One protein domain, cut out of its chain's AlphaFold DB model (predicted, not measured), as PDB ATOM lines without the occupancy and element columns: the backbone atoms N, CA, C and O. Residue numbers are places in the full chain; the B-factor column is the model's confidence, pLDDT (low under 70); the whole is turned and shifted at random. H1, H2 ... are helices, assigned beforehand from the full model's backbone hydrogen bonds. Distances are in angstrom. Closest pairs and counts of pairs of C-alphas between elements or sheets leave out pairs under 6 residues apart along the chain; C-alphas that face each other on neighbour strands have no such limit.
ATOM      1  N   LEU A   2     129.120  95.542 -57.642       93.62
ATOM      2  CA  LEU A   2     130.581  95.653 -57.799       93.62
ATOM      3  C   LEU A   2     131.350  96.016 -56.516       93.62
ATOM      4  O   LEU A   2     132.220  95.259 -56.108       93.62
ATOM      5  N   ILE A   3     131.012  97.128 -55.849       93.81
ATOM      6  CA  ILE A   3     131.711  97.563 -54.620       93.81
ATOM      7  C   ILE A   3     131.617  96.503 -53.515       93.81
ATOM      8  O   ILE A   3     132.608  96.184 -52.865       93.81
ATOM      9  N   THR A   4     130.431  95.925 -53.321       94.88
ATOM     10  CA  THR A   4     130.216  94.856 -52.341       94.88
ATOM     11  C   THR A   4     131.073  93.633 -52.663       94.88
ATOM     12  O   THR A   4     131.731  93.102 -51.775       94.88
ATOM     13  N   GLU A   5     131.137  93.224 -53.928       94.69
ATOM     14  CA  GLU A   5     131.975  92.102 -54.350       94.69
ATOM     15  C   GLU A   5     133.474  92.410 -54.195       94.69
ATOM     16  O   GLU A   5     134.220  91.551 -53.735       94.69
ATOM     17  N   LEU A   6     133.934  93.635 -54.467       95.06
ATOM     18  CA  LEU A   6     135.326  94.033 -54.204       95.06
ATOM     19  C   LEU A   6     135.711  93.845 -52.725       95.06
ATOM     20  O   LEU A   6     136.833  93.427 -52.426       95.06
ATOM     21  N   ILE A   7     134.782  94.113 -51.803       95.12
ATOM     22  CA  ILE A   7     134.969  93.870 -50.365       95.12
ATOM     23  C   ILE A   7     135.012  92.364 -50.074       95.12
ATOM     24  O   ILE A   7     135.947  91.891 -49.427       95.12
ATOM     25  N   LEU A   8     134.029  91.600 -50.564       95.38
ATOM     26  CA  LEU A   8     133.902  90.163 -50.281       95.38
ATOM     27  C   LEU A   8     135.060  89.338 -50.859       95.38
ATOM     28  O   LEU A   8     135.538  88.402 -50.218       95.38
ATOM     29  N   TRP A   9     135.575  89.734 -52.022       94.06
ATOM     30  CA  TRP A   9     136.760  89.143 -52.646       94.06
ATOM     31  C   TRP A   9     138.082  89.673 -52.081       94.06
ATOM     32  O   TRP A   9     139.139  89.377 -52.635       94.06
ATOM     33  N   LYS A  10     138.036  90.450 -50.989       92.12
ATOM     34  CA  LYS A  10     139.194  91.033 -50.290       92.12
ATOM     35  C   LYS A  10     140.087  91.929 -51.156       92.12
ATOM     36  O   LYS A  10     141.167  92.311 -50.716       92.12
ATOM     37  N   LYS A  11     139.614  92.356 -52.333       92.69
ATOM     38  CA  LYS A  11     140.367  93.214 -53.260       92.69
ATOM     39  C   LYS A  11     140.691  94.580 -52.666       92.69
ATOM     40  O   LYS A  11     141.707  95.156 -53.023       92.69
ATOM     41  N   LEU A  12     139.862  95.082 -51.749       93.19
ATOM     42  CA  LEU A  12     140.128  96.347 -51.051       93.19
ATOM     43  C   LEU A  12     141.017  96.178 -49.810       93.19
ATOM     44  O   LEU A  12     141.698  97.113 -49.418       93.19
ATOM     45  N   HIS A  13     141.016  94.997 -49.183       91.38
ATOM     46  CA  HIS A  13     141.759  94.749 -47.940       91.38
ATOM     47  C   HIS A  13     143.277  94.688 -48.169       91.38
ATOM     48  O   HIS A  13     144.062  94.999 -47.282       91.38
ATOM     49  N   GLU A  14     143.700  94.272 -49.360       89.31
ATOM     50  CA  GLU A  14     145.115  94.142 -49.738       89.31
ATOM     51  C   GLU A  14     145.727  95.461 -50.238       89.31
ATOM     52  O   GLU A  14     146.858  95.480 -50.720       89.31
ATOM     53  N   ARG A  15     144.970  96.559 -50.159       95.00
ATOM     54  CA  ARG A  15     145.289  97.841 -50.782       95.00
ATOM     55  C   ARG A  15     145.373  98.946 -49.739       95.00
ATOM     56  O   ARG A  15     144.663  98.950 -48.736       95.00
ATOM     57  N   SER A  16     146.237  99.912 -50.004       96.75
ATOM     58  CA  SER A  16     146.288 101.168 -49.263       96.75
ATOM     59  C   SER A  16     145.006 101.988 -49.477       96.75
ATOM     60  O   SER A  16     144.332 101.835 -50.500       96.75
ATOM     61  N   PRO A  17     144.674 102.920 -48.566       97.12
ATOM     62  CA  PRO A  17     143.523 103.807 -48.742       97.12
ATOM     63  C   PRO A  17     143.525 104.571 -50.076       97.12
ATOM     64  O   PRO A  17     142.471 104.734 -50.685       97.12
ATOM     65  N   ALA A  18     144.699 104.991 -50.563       97.38
ATOM     66  CA  ALA A  18     144.829 105.688 -51.842       97.38
ATOM     67  C   ALA A  18     144.557 104.774 -53.044       97.38
ATOM     68  O   ALA A  18     143.880 105.183 -53.984       97.38
ATOM     69  N   GLU A  19     145.026 103.525 -53.006       97.81
ATOM     70  CA  GLU A  19     144.690 102.520 -54.023       97.81
ATOM     71  C   GLU A  19     143.186 102.216 -54.024       97.81
ATOM     72  O   GLU A  19     142.573 102.158 -55.088       97.81
ATOM     73  N   VAL A  20     142.562 102.092 -52.846       97.69
ATOM     74  CA  VAL A  20     141.107 101.895 -52.732       97.69
ATOM     75  C   VAL A  20     140.344 103.084 -53.319       97.69
ATOM     76  O   VAL A  20     139.422 102.885 -54.110       97.69
ATOM     77  N   ALA A  21     140.734 104.318 -52.990       97.31
ATOM     78  CA  ALA A  21     140.121 105.517 -53.559       97.31
ATOM     79  C   ALA A  21     140.253 105.546 -55.093       97.31
ATOM     80  O   ALA A  21     139.275 105.811 -55.797       97.31
ATOM     81  N   ALA A  22     141.432 105.197 -55.612       97.00
ATOM     82  CA  ALA A  22     141.695 105.107 -57.042       97.00
ATOM     83  C   ALA A  22     140.807 104.056 -57.730       97.00
ATOM     84  O   ALA A  22     140.210 104.345 -58.766       97.00
ATOM     85  N   MET A  23     140.633 102.871 -57.134       97.06
ATOM     86  CA  MET A  23     139.702 101.848 -57.635       97.06
ATOM     87  C   MET A  23     138.255 102.348 -57.661       97.06
ATOM     88  O   MET A  23     137.550 102.149 -58.651       97.06
ATOM     89  N   LEU A  24     137.803 103.011 -56.595       96.19
ATOM     90  CA  LEU A  24     136.425 103.498 -56.490       96.19
ATOM     91  C   LEU A  24     136.125 104.647 -57.454       96.19
ATOM     92  O   LEU A  24     134.980 104.770 -57.895       96.19
ATOM     93  N   SER A  25     137.137 105.429 -57.841       95.50
ATOM     94  CA  SER A  25     136.985 106.481 -58.853       95.50
ATOM     95  C   SER A  25     136.420 105.947 -60.172       95.50
ATOM     96  O   SER A  25     135.628 106.633 -60.817       95.50
ATOM     97  N   ALA A  26     136.708 104.684 -60.509       94.62
ATOM     98  CA  ALA A  26     136.196 104.045 -61.715       94.62
ATOM     99  C   ALA A  26     134.674 103.876 -61.734       94.62
ATOM    100  O   ALA A  26     134.085 103.753 -62.804       94.62
ATOM    101  N   THR A  27     134.041 103.879 -60.559       92.12
ATOM    102  CA  THR A  27     132.592 103.686 -60.393       92.12
ATOM    103  C   THR A  27     131.810 104.996 -60.299       92.12
ATOM    104  O   THR A  27     130.585 104.985 -60.388       92.12
ATOM    105  N   THR A  28     132.499 106.120 -60.093       89.31
ATOM    106  CA  THR A  28     131.882 107.441 -59.887       89.31
ATOM    107  C   THR A  28     132.259 108.446 -60.970       89.31
ATOM    108  O   THR A  28     131.562 109.448 -61.143       89.31
ATOM    109  N   CYS A  29     133.335 108.190 -61.718       82.31
ATOM    110  CA  CYS A  29     133.752 109.022 -62.832       82.31
ATOM    111  C   CYS A  29     132.759 108.907 -64.001       82.31
ATOM    112  O   CYS A  29     132.587 107.848 -64.592       82.31
ATOM    113  N   GLN A  30     132.126 110.028 -64.351       78.56
ATOM    114  CA  GLN A  30     131.259 110.151 -65.534       78.56
ATOM    115  C   GLN A  30     131.954 110.898 -66.682       78.56
ATOM    116  O   GLN A  30     131.358 111.134 -67.736       78.56
ATOM    117  N   HIS A  31     133.205 111.315 -66.472       74.44
ATOM    118  CA  HIS A  31     133.969 112.053 -67.462       74.44
ATOM    119  C   HIS A  31     134.345 111.132 -68.629       74.44
ATOM    120  O   HIS A  31     134.749 109.989 -68.426       74.44
ATOM    121  N   LYS A  32     134.200 111.635 -69.856       67.38
ATOM    122  CA  LYS A  32     134.680 110.975 -71.074       67.38
ATOM    123  C   LYS A  32     135.754 111.866 -71.680       67.38
ATOM    124  O   LYS A  32     135.407 112.839 -72.346       67.38
ATOM    125  N   SER A  33     137.024 111.529 -71.463       65.00
ATOM    126  CA  SER A  33     138.141 112.293 -72.036       65.00
ATOM    127  C   SER A  33     138.344 112.016 -73.540       65.00
ATOM    128  O   SER A  33     139.146 112.661 -74.201       65.00
ATOM    129  N   GLY A  34     137.595 111.065 -74.115       67.69
ATOM    130  CA  GLY A  34     137.693 110.660 -75.524       67.69
ATOM    131  C   GLY A  34     138.737 109.567 -75.780       67.69
ATOM    132  O   GLY A  34     138.555 108.779 -76.703       67.69
ATOM    133  N   GLU A  35     139.749 109.453 -74.919       72.06
ATOM    134  CA  GLU A  35     140.738 108.368 -74.903       72.06
ATOM    135  C   GLU A  35     140.591 107.535 -73.624       72.06
ATOM    136  O   GLU A  35     140.445 108.085 -72.533       72.06
ATOM    137  N   GLU A  36     140.603 106.204 -73.742       79.25
ATOM    138  CA  GLU A  36     140.602 105.325 -72.569       79.25
ATOM    139  C   GLU A  36     141.930 105.415 -71.815       79.25
ATOM    140  O   GLU A  36     142.999 105.467 -72.421       79.25
ATOM    141  N   ALA A  37     141.881 105.341 -70.483       85.69
ATOM    142  CA  ALA A  37     143.093 105.305 -69.673       85.69
ATOM    143  C   ALA A  37     143.960 104.075 -70.014       85.69
ATOM    144  O   ALA A  37     143.545 102.916 -69.825       85.69
ATOM    145  N   VAL A  38     145.180 104.344 -70.488       90.25
ATOM    146  CA  VAL A  38     146.196 103.341 -70.817       90.25
ATOM    147  C   VAL A  38     147.248 103.317 -69.718       90.25
ATOM    148  O   VAL A  38     148.048 104.236 -69.579       90.25
ATOM    149  N   PHE A  39     147.284 102.221 -68.966       93.75
ATOM    150  CA  PHE A  39     148.303 101.980 -67.951       93.75
ATOM    151  C   PHE A  39     149.350 100.997 -68.478       93.75
ATOM    152  O   PHE A  39     149.014 100.007 -69.133       93.75
ATOM    153  N   GLY A  40     150.625 101.225 -68.159       93.31
ATOM    154  CA  GLY A  40     151.681 100.251 -68.451       93.31
ATOM    155  C   GLY A  40     151.412  98.924 -67.732       93.31
ATOM    156  O   GLY A  40     150.998  98.935 -66.575       93.31
ATOM    157  N   LYS A  41     151.662  97.781 -68.386       92.00
ATOM    158  CA  LYS A  41     151.316  96.438 -67.862       92.00
ATOM    159  C   LYS A  41     151.921  96.128 -66.487       92.00
ATOM    160  O   LYS A  41     151.297  95.445 -65.683       92.00
ATOM    161  N   ASP A  42     153.106  96.662 -66.210       93.00
ATOM    162  CA  ASP A  42     153.803  96.459 -64.937       93.00
ATOM    163  C   ASP A  42     153.409  97.484 -63.859       93.00
ATOM    164  O   ASP A  42     153.852  97.388 -62.712       93.00
ATOM    165  N   SER A  43     152.566  98.464 -64.199       95.75
ATOM    166  CA  SER A  43     152.127  99.499 -63.263       95.75
ATOM    167  C   SER A  43     151.146  98.956 -62.222       95.75
ATOM    168  O   SER A  43     150.376  98.022 -62.457       95.75
ATOM    169  N   MET A  44     151.139  99.589 -61.049       96.31
ATOM    170  CA  MET A  44     150.140  99.314 -60.020       96.31
ATOM    171  C   MET A  44     148.721  99.661 -60.514       96.31
ATOM    172  O   MET A  44     147.806  98.873 -60.290       96.31
ATOM    173  N   PHE A  45     148.549 100.745 -61.280       97.19
ATOM    174  CA  PHE A  45     147.253 101.159 -61.839       97.19
ATOM    175  C   PHE A  45     146.647 100.125 -62.786       97.19
ATOM    176  O   PHE A  45     145.446  99.865 -62.731       97.19
ATOM    177  N   PHE A  46     147.480  99.459 -63.591       96.88
ATOM    178  CA  PHE A  46     147.031  98.340 -64.415       96.88
ATOM    179  C   PHE A  46     146.443  97.214 -63.553       96.88
ATOM    180  O   PHE A  46     145.347  96.735 -63.831       96.88
ATOM    181  N   LYS A  47     147.105  96.849 -62.447       96.31
ATOM    182  CA  LYS A  47     146.601  95.822 -61.517       96.31
ATOM    183  C   LYS A  47     145.291  96.238 -60.844       96.31
ATOM    184  O   LYS A  47     144.404  95.403 -60.692       96.31
ATOM    185  N   LEU A  48     145.147  97.511 -60.466       97.12
ATOM    186  CA  LEU A  48     143.896  98.025 -59.896       97.12
ATOM    187  C   LEU A  48     142.744  97.980 -60.910       97.12
ATOM    188  O   LEU A  48     141.638  97.569 -60.556       97.12
ATOM    189  N   LYS A  49     143.003  98.367 -62.167       96.31
ATOM    190  CA  LYS A  49     142.040  98.268 -63.276       96.31
ATOM    191  C   LYS A  49     141.588  96.819 -63.476       96.31
ATOM    192  O   LYS A  49     140.388  96.555 -63.473       96.31
ATOM    193  N   GLU A  50     142.534  95.886 -63.563       96.00
ATOM    194  CA  GLU A  50     142.253  94.454 -63.720       96.00
ATOM    195  C   GLU A  50     141.452  93.881 -62.544       96.00
ATOM    196  O   GLU A  50     140.524  93.100 -62.745       96.00
ATOM    197  N   ASP A  51     141.745  94.299 -61.310       96.19
ATOM    198  CA  ASP A  51     140.978  93.866 -60.143       96.19
ATOM    199  C   ASP A  51     139.505  94.284 -60.250       96.19
ATOM    200  O   ASP A  51     138.620  93.450 -60.041       96.19
ATOM    201  N   VAL A  52     139.229  95.535 -60.634       96.19
ATOM    202  CA  VAL A  52     137.858  96.032 -60.839       96.19
ATOM    203  C   VAL A  52     137.161  95.277 -61.975       96.19
ATOM    204  O   VAL A  52     136.039  94.797 -61.792       96.19
ATOM    205  N   LEU A  53     137.829  95.122 -63.122       95.44
ATOM    206  CA  LEU A  53     137.276  94.422 -64.285       95.44
ATOM    207  C   LEU A  53     136.995  92.946 -63.982       95.44
ATOM    208  O   LEU A  53     135.921  92.452 -64.314       95.44
ATOM    209  N   SER A  54     137.892  92.266 -63.264       96.06
ATOM    210  CA  SER A  54     137.720  90.853 -62.906       96.06
ATOM    211  C   SER A  54     136.504  90.600 -62.011       96.06
ATOM    212  O   SER A  54     135.860  89.556 -62.113       96.06
ATOM    213  N   ILE A  55     136.151  91.546 -61.134       95.75
ATOM    214  CA  ILE A  55     134.931  91.434 -60.327       95.75
ATOM    215  C   ILE A  55     133.689  91.714 -61.174       95.75
ATOM    216  O   ILE A  55     132.685  91.016 -61.014       95.75
ATOM    217  N   ASN A  56     133.752  92.678 -62.094       95.06
ATOM    218  CA  ASN A  56     132.664  92.904 -63.043       95.06
ATOM    219  C   ASN A  56     132.394  91.640 -63.884       95.06
ATOM    220  O   ASN A  56     131.248  91.210 -63.986       95.06
ATOM    221  N   GLU A  57     133.446  90.986 -64.387       94.12
ATOM    222  CA  GLU A  57     133.372  89.706 -65.108       94.12
ATOM    223  C   GLU A  57     132.646  88.631 -64.278       94.12
ATOM    224  O   GLU A  57     131.674  88.031 -64.733       94.12
ATOM    225  N   LYS A  58     133.038  88.445 -63.009       93.69
ATOM    226  CA  LYS A  58     132.407  87.461 -62.109       93.69
ATOM    227  C   LYS A  58     130.920  87.721 -61.887       93.69
ATOM    228  O   LYS A  58     130.133  86.775 -61.824       93.69
ATOM    229  N   ILE A  59     130.529  88.989 -61.762       92.94
ATOM    230  CA  ILE A  59     129.121  89.376 -61.625       92.94
ATOM    231  C   ILE A  59     128.346  88.997 -62.894       92.94
ATOM    232  O   ILE A  59     127.263  88.412 -62.788       92.94
ATOM    233  N   LYS A  60     128.909  89.256 -64.082       91.50
ATOM    234  CA  LYS A  60     128.299  88.849 -65.360       91.50
ATOM    235  C   LYS A  60     128.168  87.335 -65.466       91.50
ATOM    236  O   LYS A  60     127.089  86.841 -65.786       91.50
ATOM    237  N   GLU A  61     129.231  86.593 -65.162       91.88
ATOM    238  CA  GLU A  61     129.225  85.127 -65.198       91.88
ATOM    239  C   GLU A  61     128.166  84.536 -64.259       91.88
ATOM    240  O   GLU A  61     127.472  83.580 -64.618       91.88
ATOM    241  N   ALA A  62     128.018  85.098 -63.056       92.00
ATOM    242  CA  ALA A  62     126.987  84.686 -62.109       92.00
ATOM    243  C   ALA A  62     125.572  84.976 -62.644       92.00
ATOM    244  O   ALA A  62     124.702  84.105 -62.571       92.00
ATOM    245  N   GLY A  63     125.354  86.153 -63.239       90.19
ATOM    246  CA  GLY A  63     124.094  86.508 -63.899       90.19
ATOM    247  C   GLY A  63     123.734  85.559 -65.045       90.19
ATOM    248  O   GLY A  63     122.620  85.028 -65.095       90.19
ATOM    249  N   ALA A  64     124.710  85.260 -65.906       90.38
ATOM    250  CA  ALA A  64     124.553  84.349 -67.036       90.38
ATOM    251  C   ALA A  64     124.158  82.930 -66.593       90.38
ATOM    252  O   ALA A  64     123.241  82.337 -67.167       90.38
ATOM    253  N   LYS A  65     124.778  82.405 -65.524       92.25
ATOM    254  CA  LYS A  65     124.432  81.092 -64.939       92.25
ATOM    255  C   LYS A  65     122.977  81.020 -64.472       92.25
ATOM    256  O   LYS A  65     122.365  79.956 -64.546       92.25
ATOM    257  N   LEU A  66     122.416  82.143 -64.028       91.62
ATOM    258  CA  LEU A  66     121.032  82.251 -63.564       91.62
ATOM    259  C   LEU A  66     120.047  82.657 -64.670       91.62
ATOM    260  O   LEU A  66     118.854  82.769 -64.399       91.62
ATOM    261  N   ARG A  67     120.518  82.859 -65.912       89.06
ATOM    262  CA  ARG A  67     119.729  83.394 -67.040       89.06
ATOM    263  C   ARG A  67     119.081  84.749 -66.728       89.06
ATOM    264  O   ARG A  67     118.032  85.079 -67.276       89.06
ATOM    265  N   ILE A  68     119.708  85.529 -65.849       88.50
ATOM    266  CA  ILE A  68     119.284  86.885 -65.502       88.50
ATOM    267  C   ILE A  68     120.159  87.852 -66.291       88.50
ATOM    268  O   ILE A  68     121.386  87.732 -66.284       88.50
ATOM    269  N   GLN A  69     119.539  88.835 -66.943       77.69
ATOM    270  CA  GLN A  69     120.289  89.973 -67.457       77.69
ATOM    271  C   GLN A  69     120.735  90.840 -66.282       77.69
ATOM    272  O   GLN A  69     119.937  91.552 -65.675       77.69
ATOM    273  N   VAL A  70     122.018  90.751 -65.952       79.25
ATOM    274  CA  VAL A  70     122.671  91.722 -65.079       79.25
ATOM    275  C   VAL A  70     123.185  92.847 -65.966       79.25
ATOM    276  O   VAL A  70     123.790  92.576 -67.001       79.25
ATOM    277  N   VAL A  71     122.917  94.095 -65.578       77.62
ATOM    278  CA  VAL A  71     123.432  95.269 -66.289       77.62
ATOM    279  C   VAL A  71     124.955  95.202 -66.292       77.62
ATOM    280  O   VAL A  71     125.585  95.162 -65.233       77.62
ATOM    281  N   ASP A  72     125.527  95.158 -67.490       76.25
ATOM    282  CA  ASP A  72     126.963  95.241 -67.685       76.25
ATOM    283  C   ASP A  72     127.407  96.692 -67.519       76.25
ATOM    284  O   ASP A  72     127.233  97.514 -68.413       76.25
ATOM    285  N   ILE A  73     127.988  97.000 -66.364       81.12
ATOM    286  CA  ILE A  73     128.540  98.331 -66.092       81.12
ATOM    287  C   ILE A  73     129.966  98.492 -66.629       81.12
ATOM    288  O   ILE A  73     130.582  99.524 -66.398       81.12
ATOM    289  N   GLY A  74     130.526  97.494 -67.322       80.56
ATOM    290  CA  GLY A  74     131.884  97.548 -67.868       80.56
ATOM    291  C   GLY A  74     132.089  98.764 -68.767       80.56
ATOM    292  O   GLY A  74     133.054  99.500 -68.586       80.56
ATOM    293  N   ASP A  75     131.107  99.036 -69.626       79.56
ATOM    294  CA  ASP A  75     131.091 100.200 -70.518       79.56
ATOM    295  C   ASP A  75     130.827 101.525 -69.784       79.56
ATOM    296  O   ASP A  75     131.005 102.602 -70.364       79.56
ATOM    297  N   GLU A  76     130.418 101.476 -68.514       86.50
ATOM    298  CA  GLU A  76     130.207 102.632 -67.632       86.50
ATOM    299  C   GLU A  76     131.429 102.924 -66.751       86.50
ATOM    300  O   GLU A  76     131.605 104.062 -66.321       86.50
ATOM    301  N   LEU A  77     132.308 101.941 -66.522       91.88
ATOM    302  CA  LEU A  77     133.525 102.129 -65.732       91.88
ATOM    303  C   LEU A  77     134.496 103.084 -66.440       91.88
ATOM    304  O   LEU A  77     134.775 102.941 -67.633       91.88
ATOM    305  N   ARG A  78     135.035 104.066 -65.712       92.31
ATOM    306  CA  ARG A  78     135.946 105.087 -66.267       92.31
ATOM    307  C   ARG A  78     137.211 105.231 -65.443       92.31
ATOM    308  O   ARG A  78     137.187 105.728 -64.326       92.31
ATOM    309  N   PHE A  79     138.338 104.824 -66.010       94.00
ATOM    310  CA  PHE A  79     139.617 104.767 -65.299       94.00
ATOM    311  C   PHE A  79     140.448 106.053 -65.423       94.00
ATOM    312  O   PHE A  79     141.522 106.144 -64.837       94.00
ATOM    313  N   ASP A  80     139.940 107.053 -66.142       92.31
ATOM    314  CA  ASP A  80     140.594 108.322 -66.488       92.31
ATOM    315  C   ASP A  80     141.128 109.077 -65.259       92.31
ATOM    316  O   ASP A  80     142.190 109.690 -65.301       92.31
ATOM    317  N   LEU A  81     140.403 109.012 -64.139       92.56
ATOM    318  CA  LEU A  81     140.760 109.712 -62.902       92.56
ATOM    319  C   LEU A  81     141.567 108.855 -61.919       92.56
ATOM    320  O   LEU A  81     141.905 109.342 -60.843       92.56
ATOM    321  N   MET A  82     141.888 107.602 -62.250       95.12
ATOM    322  CA  MET A  82     142.487 106.659 -61.299       95.12
ATOM    323  C   MET A  82     143.830 107.157 -60.746       95.12
ATOM    324  O   MET A  82     144.025 107.164 -59.531       95.12
ATOM    325  N   GLU A  83     144.733 107.626 -61.612       94.38
ATOM    326  CA  GLU A  83     146.032 108.167 -61.184       94.38
ATOM    327  C   GLU A  83     145.869 109.467 -60.391       94.38
ATOM    328  O   GLU A  83     146.445 109.625 -59.314       94.38
ATOM    329  N   VAL A  84     145.024 110.374 -60.888       92.81
ATOM    330  CA  VAL A  84     144.721 111.664 -60.249       92.81
ATOM    331  C   VAL A  84     144.207 111.452 -58.826       92.81
ATOM    332  O   VAL A  84     144.708 112.065 -57.883       92.81
ATOM    333  N   VAL A  85     143.241 110.549 -58.652       95.12
ATOM    334  CA  VAL A  85     142.643 110.243 -57.348       95.12
ATOM    335  C   VAL A  85     143.644 109.557 -56.425       95.12
ATOM    336  O   VAL A  85     143.673 109.885 -55.240       95.12
ATOM    337  N   TYR A  86     144.495 108.666 -56.941       96.44
ATOM    338  CA  TYR A  86     145.561 108.051 -56.148       96.44
ATOM    339  C   TYR A  86     146.517 109.099 -55.566       96.44
ATOM    340  O   TYR A  86     146.751 109.131 -54.355       96.44
ATOM    341  N   TYR A  87     147.054 109.979 -56.416       94.88
ATOM    342  CA  TYR A  87     148.000 111.004 -55.980       94.88
ATOM    343  C   TYR A  87     147.346 112.017 -55.038       94.88
ATOM    344  O   TYR A  87     147.943 112.367 -54.016       94.88
ATOM    345  N   TRP A  88     146.103 112.417 -55.322       94.50
ATOM    346  CA  TRP A  88     145.313 113.273 -54.437       94.50
ATOM    347  C   TRP A  88     145.091 112.635 -53.059       94.50
ATOM    348  O   TRP A  88     145.331 113.279 -52.038       94.50
ATOM    349  N   ALA A  89     144.707 111.356 -53.008       95.44
ATOM    350  CA  ALA A  89     144.483 110.633 -51.754       95.44
ATOM    351  C   ALA A  89     145.775 110.432 -50.940       95.44
ATOM    352  O   ALA A  89     145.723 110.337 -49.716       95.44
ATOM    353  N   ASN A  90     146.933 110.430 -51.604       94.81
ATOM    354  CA  ASN A  90     148.250 110.442 -50.963       94.81
ATOM    355  C   ASN A  90     148.717 111.843 -50.526       94.81
ATOM    356  O   ASN A  90     149.846 111.993 -50.059       94.81
ATOM    357  N   GLY A  91     147.886 112.877 -50.675       88.38
ATOM    358  CA  GLY A  91     148.230 114.248 -50.292       88.38
ATOM    359  C   GLY A  91     149.167 114.953 -51.274       88.38
ATOM    360  O   GLY A  91     149.757 115.977 -50.930       88.38
TER     361      GLY A  91
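This is residues 2 to 91 of the 98 residues of the protein "DSHCT domain-containing protein" of Angiostrongylus cantonensis (UniProt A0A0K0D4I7). One long helix, H3, runs along the longest axis like a beam, and the shorter H1 and H2 pack on it, H1 crossing it squarely and H2 aslant, while H4 packs on H2. A wide loop, residues 29 to 43, leads from H2 to the beginning of H3, and from the other end of H3 a second long stretch, residues 66 to 81, folds back to H4. The printed part has 90 residues with four named helices, in the order H1, H2, H3, H4, and no named strand; the class is all helix. The whole is compact, with a radius of gyration of the C-alphas of 13.4 A and spans of 44 by 32 by 23 A.

H1, residues 2 to 8, touches H3, residues 44 to 65, about perpendicular at 83 degrees; their closest C-alphas, those of Leu 2 and Asn 56, are 6.3 A apart. H3 touches H1 with residues 52 to 59 alone. H1 is close to but not clearly touching H2, residues 17 to 28, with the closest C-alphas, those of Ile 3 and Leu 24, 7.8 A apart; they run opposite ways at a shallow tilt of 33 degrees, only just short of steep. H2, with residues 19 to 23 alone, touches residues 48 to 52 of H3, the same way at a steep tilt of 50 degrees; the closest C-alphas, those of Met 23 and Leu 48, are 6.1 A apart. H2 also touches H4, residues 82 to 89, opposite ways at a steep tilt of 48 degrees, with the C-alphas of Ala 22 and Met 82 closest at 4.6 A. H3 and H4 are close but not clearly touching, the C-alphas of Phe 45 and Glu 83 being closest at 7.1 A. H1 and H4 are apart. The helix packing is mostly crossed, with 0 of 3 touching pairs at a shallow tilt. Every backbone O i to N i+4 pair is within hydrogen-bond range in H1, H3 and H4, and 5 of 8 are in H2.

H1, residues 2 to 8, begins at C-alpha 2, (130.581, 95.653, -57.799). H2, residues 17 to 28, is 16.5 A long from first to last C-alpha. H3, residues 44 to 65, is 31.9 A long and begins at C-alpha 44, (150.140, 99.314, -60.020). H4, residues 82 to 89, is 10.5 A long and ends at C-alpha 89, (144.483, 110.633, -51.754).

The two C-alphas farthest apart, those of Arg 67 and Gly 91, are 45.2 A apart. The printed part has no cut. The links H2 to H3 and H3 to H4 are long, and H1 to H2 is short. The mean pLDDT of the printed part is 90.9, and residues 32 to 34 are under 70.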